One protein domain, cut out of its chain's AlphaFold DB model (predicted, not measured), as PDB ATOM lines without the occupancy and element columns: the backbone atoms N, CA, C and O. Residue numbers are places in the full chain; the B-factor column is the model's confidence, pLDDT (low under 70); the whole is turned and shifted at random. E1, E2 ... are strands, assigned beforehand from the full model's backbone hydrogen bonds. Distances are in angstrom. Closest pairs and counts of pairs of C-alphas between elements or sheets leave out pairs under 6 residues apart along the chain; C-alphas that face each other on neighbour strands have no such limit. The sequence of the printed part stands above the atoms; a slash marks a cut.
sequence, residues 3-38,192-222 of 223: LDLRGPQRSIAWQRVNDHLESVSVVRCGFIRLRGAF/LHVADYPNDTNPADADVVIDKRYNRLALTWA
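What this domain is: This is residues 3 to 38 and 192 to 222 of the 223 residues of an uncharacterized protein of Mycobacterium gordonae (UniProt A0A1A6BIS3). A single strongly twisted sheet joins two hairpins, bent E1 and E2 on one side and E4 and E5 on the other, through E3 in the middle. The 67 printed residues hold five named strands, E1 to E5, and no named helix: all strand, order E1, E2, E3, E5, E4, antiparallel. It is compact, radius of gyration of the C-alphas 12.1 A, spans 32 by 26 by 21 A.

Where its parts are: Find C-alpha 9 at (89.874, 87.133, 160.881); from there E1 runs 23.1 A to residue 17, bending by 54 degrees at 13. E2, residues 20 to 28, spans 22.3 A and bends by 65 degrees at 24. E3, residues 192 to 198, spans 19.9 A; E4, 208 to 211, 10.0 A; E5, 215 to 221, 19.9 A, ends at (94.147, 82.476, 145.590).

How they stand to each other: Look for N 13 and O 25, 3.0 A, between E1 and E2; N 23 and O 194, 2.8 A, between E2 and E3; N 195 and O 218, 2.9 A, between E3 and E5; N 210 and O 217, 2.8 A, between E4 and E5. Edge strands E1 and E4 are apart.

The domain as a whole: Across the cut, residues 39 to 191 unprinted, C-alphas 38 and 192 are 26.9 A apart. Of the links printed whole, none is long. Residues 34 to 38 have pLDDT under 70.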
ATOM      1  N   LEU A   3      88.614  81.854 162.358       89.56
ATOM      2  CA  LEU A   3      90.051  81.619 162.297       89.56
ATOM      3  C   LEU A   3      90.817  82.936 162.168       89.56
ATOM      4  O   LEU A   3      90.357  83.880 161.524       89.56
ATOM      5  N   ASP A   4      91.988  82.977 162.796       89.12
ATOM      6  CA  ASP A   4      92.932  84.085 162.719       89.12
ATOM      7  C   ASP A   4      94.075  83.789 161.737       89.12
ATOM      8  O   ASP A   4      94.826  82.826 161.924       89.12
ATOM      9  N   LEU A   5      94.243  84.661 160.744       90.44
ATOM     10  CA  LEU A   5      95.260  84.578 159.696       90.44
ATOM     11  C   LEU A   5      96.345  85.649 159.919       90.44
ATOM     12  O   LEU A   5      96.526  86.526 159.083       90.44
ATOM     13  N   ARG A   6      97.027  85.595 161.076       86.62
ATOM     14  CA  ARG A   6      98.018  86.591 161.552       86.62
ATOM     15  C   ARG A   6      97.435  87.987 161.832       86.62
ATOM     16  O   ARG A   6      98.046  89.008 161.542       86.62
ATOM     17  N   GLY A   7      96.244  88.055 162.421       85.50
ATOM     18  CA  GLY A   7      95.571  89.316 162.755       85.50
ATOM     19  C   GLY A   7      94.173  89.394 162.136       85.50
ATOM     20  O   GLY A   7      93.181  89.420 162.876       85.50
ATOM     21  N   PRO A   8      94.077  89.429 160.795       88.06
ATOM     22  CA  PRO A   8      92.824  89.383 160.054       88.06
ATOM     23  C   PRO A   8      92.056  88.089 160.309       88.06
ATOM     24  O   PRO A   8      92.602  86.989 160.314       88.06
ATOM     25  N   GLN A   9      90.747  88.230 160.487       90.38
ATOM     26  CA  GLN A   9      89.874  87.133 160.881       90.38
ATOM     27  C   GLN A   9      88.958  86.710 159.732       90.38
ATOM     28  O   GLN A   9      88.419  87.554 159.006       90.38
ATOM     29  N   ARG A  10      88.787  85.394 159.563       93.94
ATOM     30  CA  ARG A  10      87.886  84.781 158.577       93.94
ATOM     31  C   ARG A  10      87.017  83.712 159.225       93.94
ATOM     32  O   ARG A  10      87.461  82.987 160.107       93.94
ATOM     33  N   SER A  11      85.767  83.605 158.791       95.00
ATOM     34  CA  SER A  11      84.914  82.460 159.089       95.00
ATOM     35  C   SER A  11      85.029  81.477 157.938       95.00
ATOM     36  O   SER A  11      84.693  81.827 156.808       95.00
ATOM     37  N   ILE A  12      85.508  80.270 158.233       95.94
ATOM     38  CA  ILE A  12      85.797  79.239 157.236       95.94
ATOM     39  C   ILE A  12      84.908  78.021 157.473       95.94
ATOM     40  O   ILE A  12      84.831  77.518 158.601       95.94
ATOM     41  N   ALA A  13      84.207  77.561 156.443       96.88
ATOM     42  CA  ALA A  13      83.582  76.242 156.450       96.88
ATOM     43  C   ALA A  13      84.547  75.226 155.837       96.88
ATOM     44  O   ALA A  13      85.206  75.530 154.846       96.88
ATOM     45  N   TRP A  14      84.607  74.032 156.420       97.44
ATOM     46  CA  TRP A  14      85.597  73.015 156.082       97.44
ATOM     47  C   TRP A  14      84.937  71.753 155.538       97.44
ATOM     48  O   TRP A  14      83.883  71.345 156.030       97.44
ATOM     49  N   GLN A  15      85.610  71.104 154.597       97.25
ATOM     50  CA  GLN A  15      85.384  69.711 154.224       97.25
ATOM     51  C   GLN A  15      86.663  68.910 154.463       97.25
ATOM     52  O   GLN A  15      87.761  69.445 154.347       97.25
ATOM     53  N   ARG A  16      86.538  67.625 154.800       96.44
ATOM     54  CA  ARG A  16      87.700  66.744 154.929       96.44
ATOM     55  C   ARG A  16      88.086  66.189 153.562       96.44
ATOM     56  O   ARG A  16      87.248  65.561 152.919       96.44
ATOM     57  N   VAL A  17      89.350  66.348 153.184       94.94
ATOM     58  CA  VAL A  17      89.941  65.767 151.974       94.94
ATOM     59  C   VAL A  17      91.148  64.944 152.398       94.94
ATOM     60  O   VAL A  17      92.152  65.474 152.855       94.94
ATOM     61  N   ASN A  18      91.028  63.618 152.301       92.38
ATOM     62  CA  ASN A  18      92.044  62.672 152.768       92.38
ATOM     63  C   ASN A  18      92.455  62.917 154.243       92.38
ATOM     64  O   ASN A  18      91.696  62.624 155.182       92.38
ATOM     65  N   ASP A  19      93.670  63.423 154.437       90.25
ATOM     66  CA  ASP A  19      94.354  63.671 155.703       90.25
ATOM     67  C   ASP A  19      94.275  65.129 156.189       90.25
ATOM     68  O   ASP A  19      94.689  65.400 157.315       90.25
ATOM     69  N   HIS A  20      93.698  66.040 155.406       94.06
ATOM     70  CA  HIS A  20      93.609  67.466 155.726       94.06
ATOM     71  C   HIS A  20      92.181  68.010 155.546       94.06
ATOM     72  O   HIS A  20      91.243  67.284 155.185       94.06
ATOM     73  N   LEU A  21      91.985  69.288 155.876       96.25
ATOM     74  CA  LEU A  21      90.733  70.000 155.623       96.25
ATOM     75  C   LEU A  21      90.930  71.039 154.521       96.25
ATOM     76  O   LEU A  21      91.935  71.739 154.506       96.25
ATOM     77  N   GLU A  22      89.935  71.191 153.659       96.56
ATOM     78  CA  GLU A  22      89.882  72.240 152.640       96.56
ATOM     79  C   GLU A  22      88.703  73.175 152.900       96.56
ATOM     80  O   GLU A  22      87.636  72.754 153.372       96.56
ATOM     81  N   SER A  23      88.886  74.461 152.613       97.06
ATOM     82  CA  SER A  23      87.832  75.455 152.758       97.06
ATOM     83  C   SER A  23      86.789  75.299 151.653       97.06
ATOM     84  O   SER A  23      87.118  75.369 150.474       97.06
ATOM     85  N   VAL A  24      85.514  75.186 152.026       96.31
ATOM     86  CA  VAL A  24      84.384  75.273 151.077       96.31
ATOM     87  C   VAL A  24      83.768  76.670 151.034       96.31
ATOM     88  O   VAL A  24      83.039  77.012 150.107       96.31
ATOM     89  N   SER A  25      84.035  77.485 152.054       95.62
ATOM     90  CA  SER A  25      83.705  78.906 152.054       95.62
ATOM     91  C   SER A  25      84.628  79.675 152.985       95.62
ATOM     92  O   SER A  25      85.031  79.167 154.034       95.62
ATOM     93  N   VAL A  26      84.927  80.917 152.608       96.50
ATOM     94  CA  VAL A  26      85.738  81.849 153.390       96.50
ATOM     95  C   VAL A  26      85.045  83.206 153.378       96.50
ATOM     96  O   VAL A  26      84.716  83.738 152.323       96.50
ATOM     97  N   VAL A  27      84.781  83.763 154.561       94.19
ATOM     98  CA  VAL A  27      84.077  85.046 154.700       94.19
ATOM     99  C   VAL A  27      84.801  85.936 155.700       94.19
ATOM    100  O   VAL A  27      85.178  85.478 156.783       94.19
ATOM    101  N   ARG A  28      84.965  87.226 155.379       90.69
ATOM    102  CA  ARG A  28      85.465  88.228 156.331       90.69
ATOM    103  C   ARG A  28      84.547  88.300 157.543       90.69
ATOM    104  O   ARG A  28      83.341  88.495 157.413       90.69
ATOM    105  N   CYS A  29      85.118  88.182 158.734       86.19
ATOM    106  CA  CYS A  29      84.373  88.339 159.975       86.19
ATOM    107  C   CYS A  29      85.203  89.099 161.012       86.19
ATOM    108  O   CYS A  29      86.401  89.308 160.843       86.19
ATOM    109  N   GLY A  30      84.543  89.531 162.083       80.38
ATOM    110  CA  GLY A  30      85.197  89.994 163.300       80.38
ATOM    111  C   GLY A  30      84.666  89.174 164.464       80.38
ATOM    112  O   GLY A  30      83.452  89.079 164.645       80.38
ATOM    113  N   PHE A  31      85.553  88.559 165.232       77.50
ATOM    114  CA  PHE A  31      85.208  87.802 166.426       77.50
ATOM    115  C   PHE A  31      86.138  88.161 167.582       77.50
ATOM    116  O   PHE A  31      87.313  88.491 167.410       77.50
ATOM    117  N   ILE A  32      85.607  88.066 168.796       76.19
ATOM    118  CA  ILE A  32      86.405  88.233 170.006       76.19
ATOM    119  C   ILE A  32      87.283  86.988 170.150       76.19
ATOM    120  O   ILE A  32      86.766  85.872 170.224       76.19
ATOM    121  N   ARG A  33      88.609  87.169 170.170       71.88
ATOM    122  CA  ARG A  33      89.556  86.060 170.367       71.88
ATOM    123  C   ARG A  33      89.322  85.380 171.717       71.88
ATOM    124  O   ARG A  33      88.925  86.025 172.689       71.88
ATOM    125  N   LEU A  34      89.601  84.078 171.766       67.12
ATOM    126  CA  LEU A  34      89.542  83.302 173.001       67.12
ATOM    127  C   LEU A  34      90.482  83.898 174.057       67.12
ATOM    128  O   LEU A  34      91.550  84.416 173.738       67.12
ATOM    129  N   ARG A  35      90.072  83.805 175.323       67.44
ATOM    130  CA  ARG A  35      90.883  84.140 176.500       67.44
ATOM    131  C   ARG A  35      91.111  82.870 177.321       67.44
ATOM    132  O   ARG A  35      90.252  81.993 177.330       67.44
ATOM    133  N   GLY A  36      92.232  82.790 178.036       60.38
ATOM    134  CA  GLY A  36      92.560  81.664 178.919       60.38
ATOM    135  C   GLY A  36      93.761  80.842 178.445       60.38
ATOM    136  O   GLY A  36      94.498  81.267 177.566       60.38
ATOM    137  N   ALA A  37      93.965  79.663 179.036       58.44
ATOM    138  CA  ALA A  37      95.200  78.873 178.906       58.44
ATOM    139  C   ALA A  37      95.520  78.360 177.484       58.44
ATOM    140  O   ALA A  37      96.649  77.960 177.217       58.44
ATOM    141  N   PHE A  38      94.536  78.375 176.582       62.88
ATOM    142  CA  PHE A  38      94.688  78.007 175.169       62.88
ATOM    143  C   PHE A  38      94.489  79.200 174.227       62.88
ATOM    144  O   PHE A  38      94.351  79.015 173.019       62.88
ATOM    145  N   LEU A 192      90.065  83.417 147.893       96.50
ATOM    146  CA  LEU A 192      90.894  82.793 148.922       96.50
ATOM    147  C   LEU A 192      90.427  81.362 149.202       96.50
ATOM    148  O   LEU A 192      89.300  81.137 149.654       96.50
ATOM    149  N   HIS A 193      91.339  80.421 149.012       96.19
ATOM    150  CA  HIS A 193      91.231  79.047 149.461       96.19
ATOM    151  C   HIS A 193      92.205  78.808 150.619       96.19
ATOM    152  O   HIS A 193      93.343  79.281 150.615       96.19
ATOM    153  N   VAL A 194      91.748  78.082 151.636       96.50
ATOM    154  CA  VAL A 194      92.558  77.714 152.799       96.50
ATOM    155  C   VAL A 194      92.506  76.206 152.966       96.50
ATOM    156  O   VAL A 194      91.423  75.629 153.029       96.50
ATOM    157  N   ALA A 195      93.668  75.579 153.086       96.06
ATOM    158  CA  ALA A 195      93.800  74.186 153.483       96.06
ATOM    159  C   ALA A 195      94.498  74.091 154.846       96.06
ATOM    160  O   ALA A 195      95.444  74.825 155.123       96.06
ATOM    161  N   ASP A 196      94.000  73.211 155.707       95.75
ATOM    162  CA  ASP A 196      94.488  72.984 157.065       95.75
ATOM    163  C   ASP A 196      95.097  71.583 157.163       95.75
ATOM    164  O   ASP A 196      94.380  70.575 157.185       95.75
ATOM    165  N   TYR A 197      96.426  71.546 157.187       94.88
ATOM    166  CA  TYR A 197      97.232  70.334 157.185       94.88
ATOM    167  C   TYR A 197      97.753  69.986 158.586       94.88
ATOM    168  O   TYR A 197      98.054  70.884 159.384       94.88
ATOM    169  N   PRO A 198      97.962  68.689 158.878       92.69
ATOM    170  CA  PRO A 198      98.818  68.267 159.982       92.69
ATOM    171  C   PRO A 198     100.192  68.957 159.926       92.69
ATOM    172  O   PRO A 198     100.714  69.239 158.851       92.69
ATOM    173  N   ASN A 199     100.783  69.247 161.089       86.94
ATOM    174  CA  ASN A 199     102.005  70.061 161.184       86.94
ATOM    175  C   ASN A 199     103.249  69.409 160.534       86.94
ATOM    176  O   ASN A 199     104.229  70.082 160.231       86.94
ATOM    177  N   ASP A 200     103.224  68.092 160.343       85.44
ATOM    178  CA  ASP A 200     104.254  67.296 159.672       85.44
ATOM    179  C   ASP A 200     104.073  67.211 158.146       85.44
ATOM    180  O   ASP A 200     104.971  66.731 157.449       85.44
ATOM    181  N   THR A 201     102.964  67.728 157.610       86.06
ATOM    182  CA  THR A 201     102.694  67.760 156.171       86.06
ATOM    183  C   THR A 201     103.133  69.093 155.567       86.06
ATOM    184  O   THR A 201     102.723  70.170 156.001       86.06
ATOM    185  N   ASN A 202     103.954  69.033 154.514       83.19
ATOM    186  CA  ASN A 202     104.321  70.220 153.749       83.19
ATOM    187  C   ASN A 202     103.323  70.436 152.595       83.19
ATOM    188  O   ASN A 202     103.277  69.589 151.700       83.19
ATOM    189  N   PRO A 203     102.545  71.532 152.584       84.00
ATOM    190  CA  PRO A 203     101.619  71.808 151.495       84.00
ATOM    191  C   PRO A 203     102.395  72.106 150.209       84.00
ATOM    192  O   PRO A 203     103.303  72.940 150.201       84.00
ATOM    193  N   ALA A 204     102.044  71.416 149.125       79.12
ATOM    194  CA  ALA A 204     102.500  71.780 147.789       79.12
ATOM    195  C   ALA A 204     101.704  72.997 147.286       79.12
ATOM    196  O   ALA A 204     100.540  73.157 147.648       79.12
ATOM    197  N   ASP A 205     102.339  73.837 146.465       83.50
ATOM    198  CA  ASP A 205     101.686  74.907 145.692       83.50
ATOM    199  C   ASP A 205     100.928  75.975 146.512       83.50
ATOM    200  O   ASP A 205     100.006  76.614 146.014       83.50
ATOM    201  N   ALA A 206     101.312  76.185 147.776       88.75
ATOM    202  CA  ALA A 206     100.763  77.257 148.605       88.75
ATOM    203  C   ALA A 206     101.428  78.606 148.290       88.75
ATOM    204  O   ALA A 206     102.656  78.694 148.298       88.75
ATOM    205  N   ASP A 207     100.628  79.663 148.117       90.56
ATOM    206  CA  ASP A 207     101.140  81.033 147.972       90.56
ATOM    207  C   ASP A 207     101.702  81.529 149.310       90.56
ATOM    208  O   ASP A 207     102.789  82.100 149.386       90.56
ATOM    209  N   VAL A 208     100.964  81.273 150.396       94.06
ATOM    210  CA  VAL A 208     101.367  81.625 151.760       94.06
ATOM    211  C   VAL A 208     101.121  80.458 152.702       94.06
ATOM    212  O   VAL A 208     100.066  79.827 152.687       94.06
ATOM    213  N   VAL A 209     102.082  80.212 153.591       94.00
ATOM    214  CA  VAL A 209     101.974  79.216 154.658       94.00
ATOM    215  C   VAL A 209     102.001  79.903 156.024       94.00
ATOM    216  O   VAL A 209     102.893  80.701 156.317       94.00
ATOM    217  N   ILE A 210     101.024  79.580 156.874       91.88
ATOM    218  CA  ILE A 210     100.970  80.013 158.274       91.88
ATOM    219  C   ILE A 210     101.144  78.789 159.168       91.88
ATOM    220  O   ILE A 210     100.241  77.957 159.287       91.88
ATOM    221  N   ASP A 211     102.284  78.714 159.844       90.44
ATOM    222  CA  ASP A 211     102.510  77.728 160.894       90.44
ATOM    223  C   ASP A 211     101.715  78.093 162.153       90.44
ATOM    224  O   ASP A 211     101.723  79.231 162.632       90.44
ATOM    225  N   LYS A 212     101.016  77.106 162.705       87.69
ATOM    226  CA  LYS A 212     100.328  77.187 163.994       87.69
ATOM    227  C   LYS A 212     100.866  76.076 164.896       87.69
ATOM    228  O   LYS A 212     101.567  75.167 164.470       87.69
ATOM    229  N   ARG A 213     100.508  76.121 166.182       85.12
ATOM    230  CA  ARG A 213     101.016  75.168 167.183       85.12
ATOM    231  C   ARG A 213     100.775  73.692 166.825       85.12
ATOM    232  O   ARG A 213     101.596  72.853 167.187       85.12
ATOM    233  N   TYR A 214      99.647  73.375 166.191       87.75
ATOM    234  CA  TYR A 214      99.213  71.992 165.953       87.75
ATOM    235  C   TYR A 214      98.984  71.654 164.479       87.75
ATOM    236  O   TYR A 214      98.750  70.492 164.156       87.75
ATOM    237  N   ASN A 215      99.022  72.648 163.602       91.69
ATOM    238  CA  ASN A 215      98.644  72.521 162.209       91.69
ATOM    239  C   ASN A 215      99.324  73.598 161.363       91.69
ATOM    240  O   ASN A 215      99.915  74.544 161.887       91.69
ATOM    241  N   ARG A 216      99.222  73.448 160.048       94.44
ATOM    242  CA  ARG A 216      99.755  74.382 159.066       94.44
ATOM    243  C   ARG A 216      98.646  74.791 158.112       94.44
ATOM    244  O   ARG A 216      98.014  73.945 157.487       94.44
ATOM    245  N   LEU A 217      98.431  76.095 157.988       94.88
ATOM    246  CA  LEU A 217      97.464  76.645 157.046       94.88
ATOM    247  C   LEU A 217      98.180  76.999 155.747       94.88
ATOM    248  O   LEU A 217      99.111  77.801 155.760       94.88
ATOM    249  N   ALA A 218      97.733  76.421 154.642       95.81
ATOM    250  CA  ALA A 218      98.144  76.783 153.294       95.81
ATOM    251  C   ALA A 218      97.074  77.681 152.677       95.81
ATOM    252  O   ALA A 218      95.903  77.302 152.631       95.81
ATOM    253  N   LEU A 219      97.463  78.873 152.248       96.12
ATOM    254  CA  LEU A 219      96.589  79.843 151.610       96.12
ATOM    255  C   LEU A 219      96.965  79.926 150.136       96.12
ATOM    256  O   LEU A 219      98.144  80.055 149.801       96.12
ATOM    257  N   THR A 220      95.951  79.876 149.284       95.50
ATOM    258  CA  THR A 220      96.072  80.093 147.845       95.50
ATOM    259  C   THR A 220      94.953  80.998 147.361       95.50
ATOM    260  O   THR A 220      93.877  81.051 147.965       95.50
ATOM    261  N   TRP A 221      95.188  81.710 146.266       94.00
ATOM    262  CA  TRP A 221      94.147  82.476 145.590       94.00
ATOM    263  C   TRP A 221      93.819  81.840 144.248       94.00
ATOM    264  O   TRP A 221      94.696  81.601 143.424       94.00
ATOM    265  N   ALA A 222      92.534  81.562 144.028       82.25
ATOM    266  CA  ALA A 222      92.054  81.152 142.721       82.25
ATOM    267  C   ALA A 222      92.322  82.286 141.721       82.25
ATOM    268  O   ALA A 222      91.783  83.386 141.869       82.25
TER     269      ALA A 222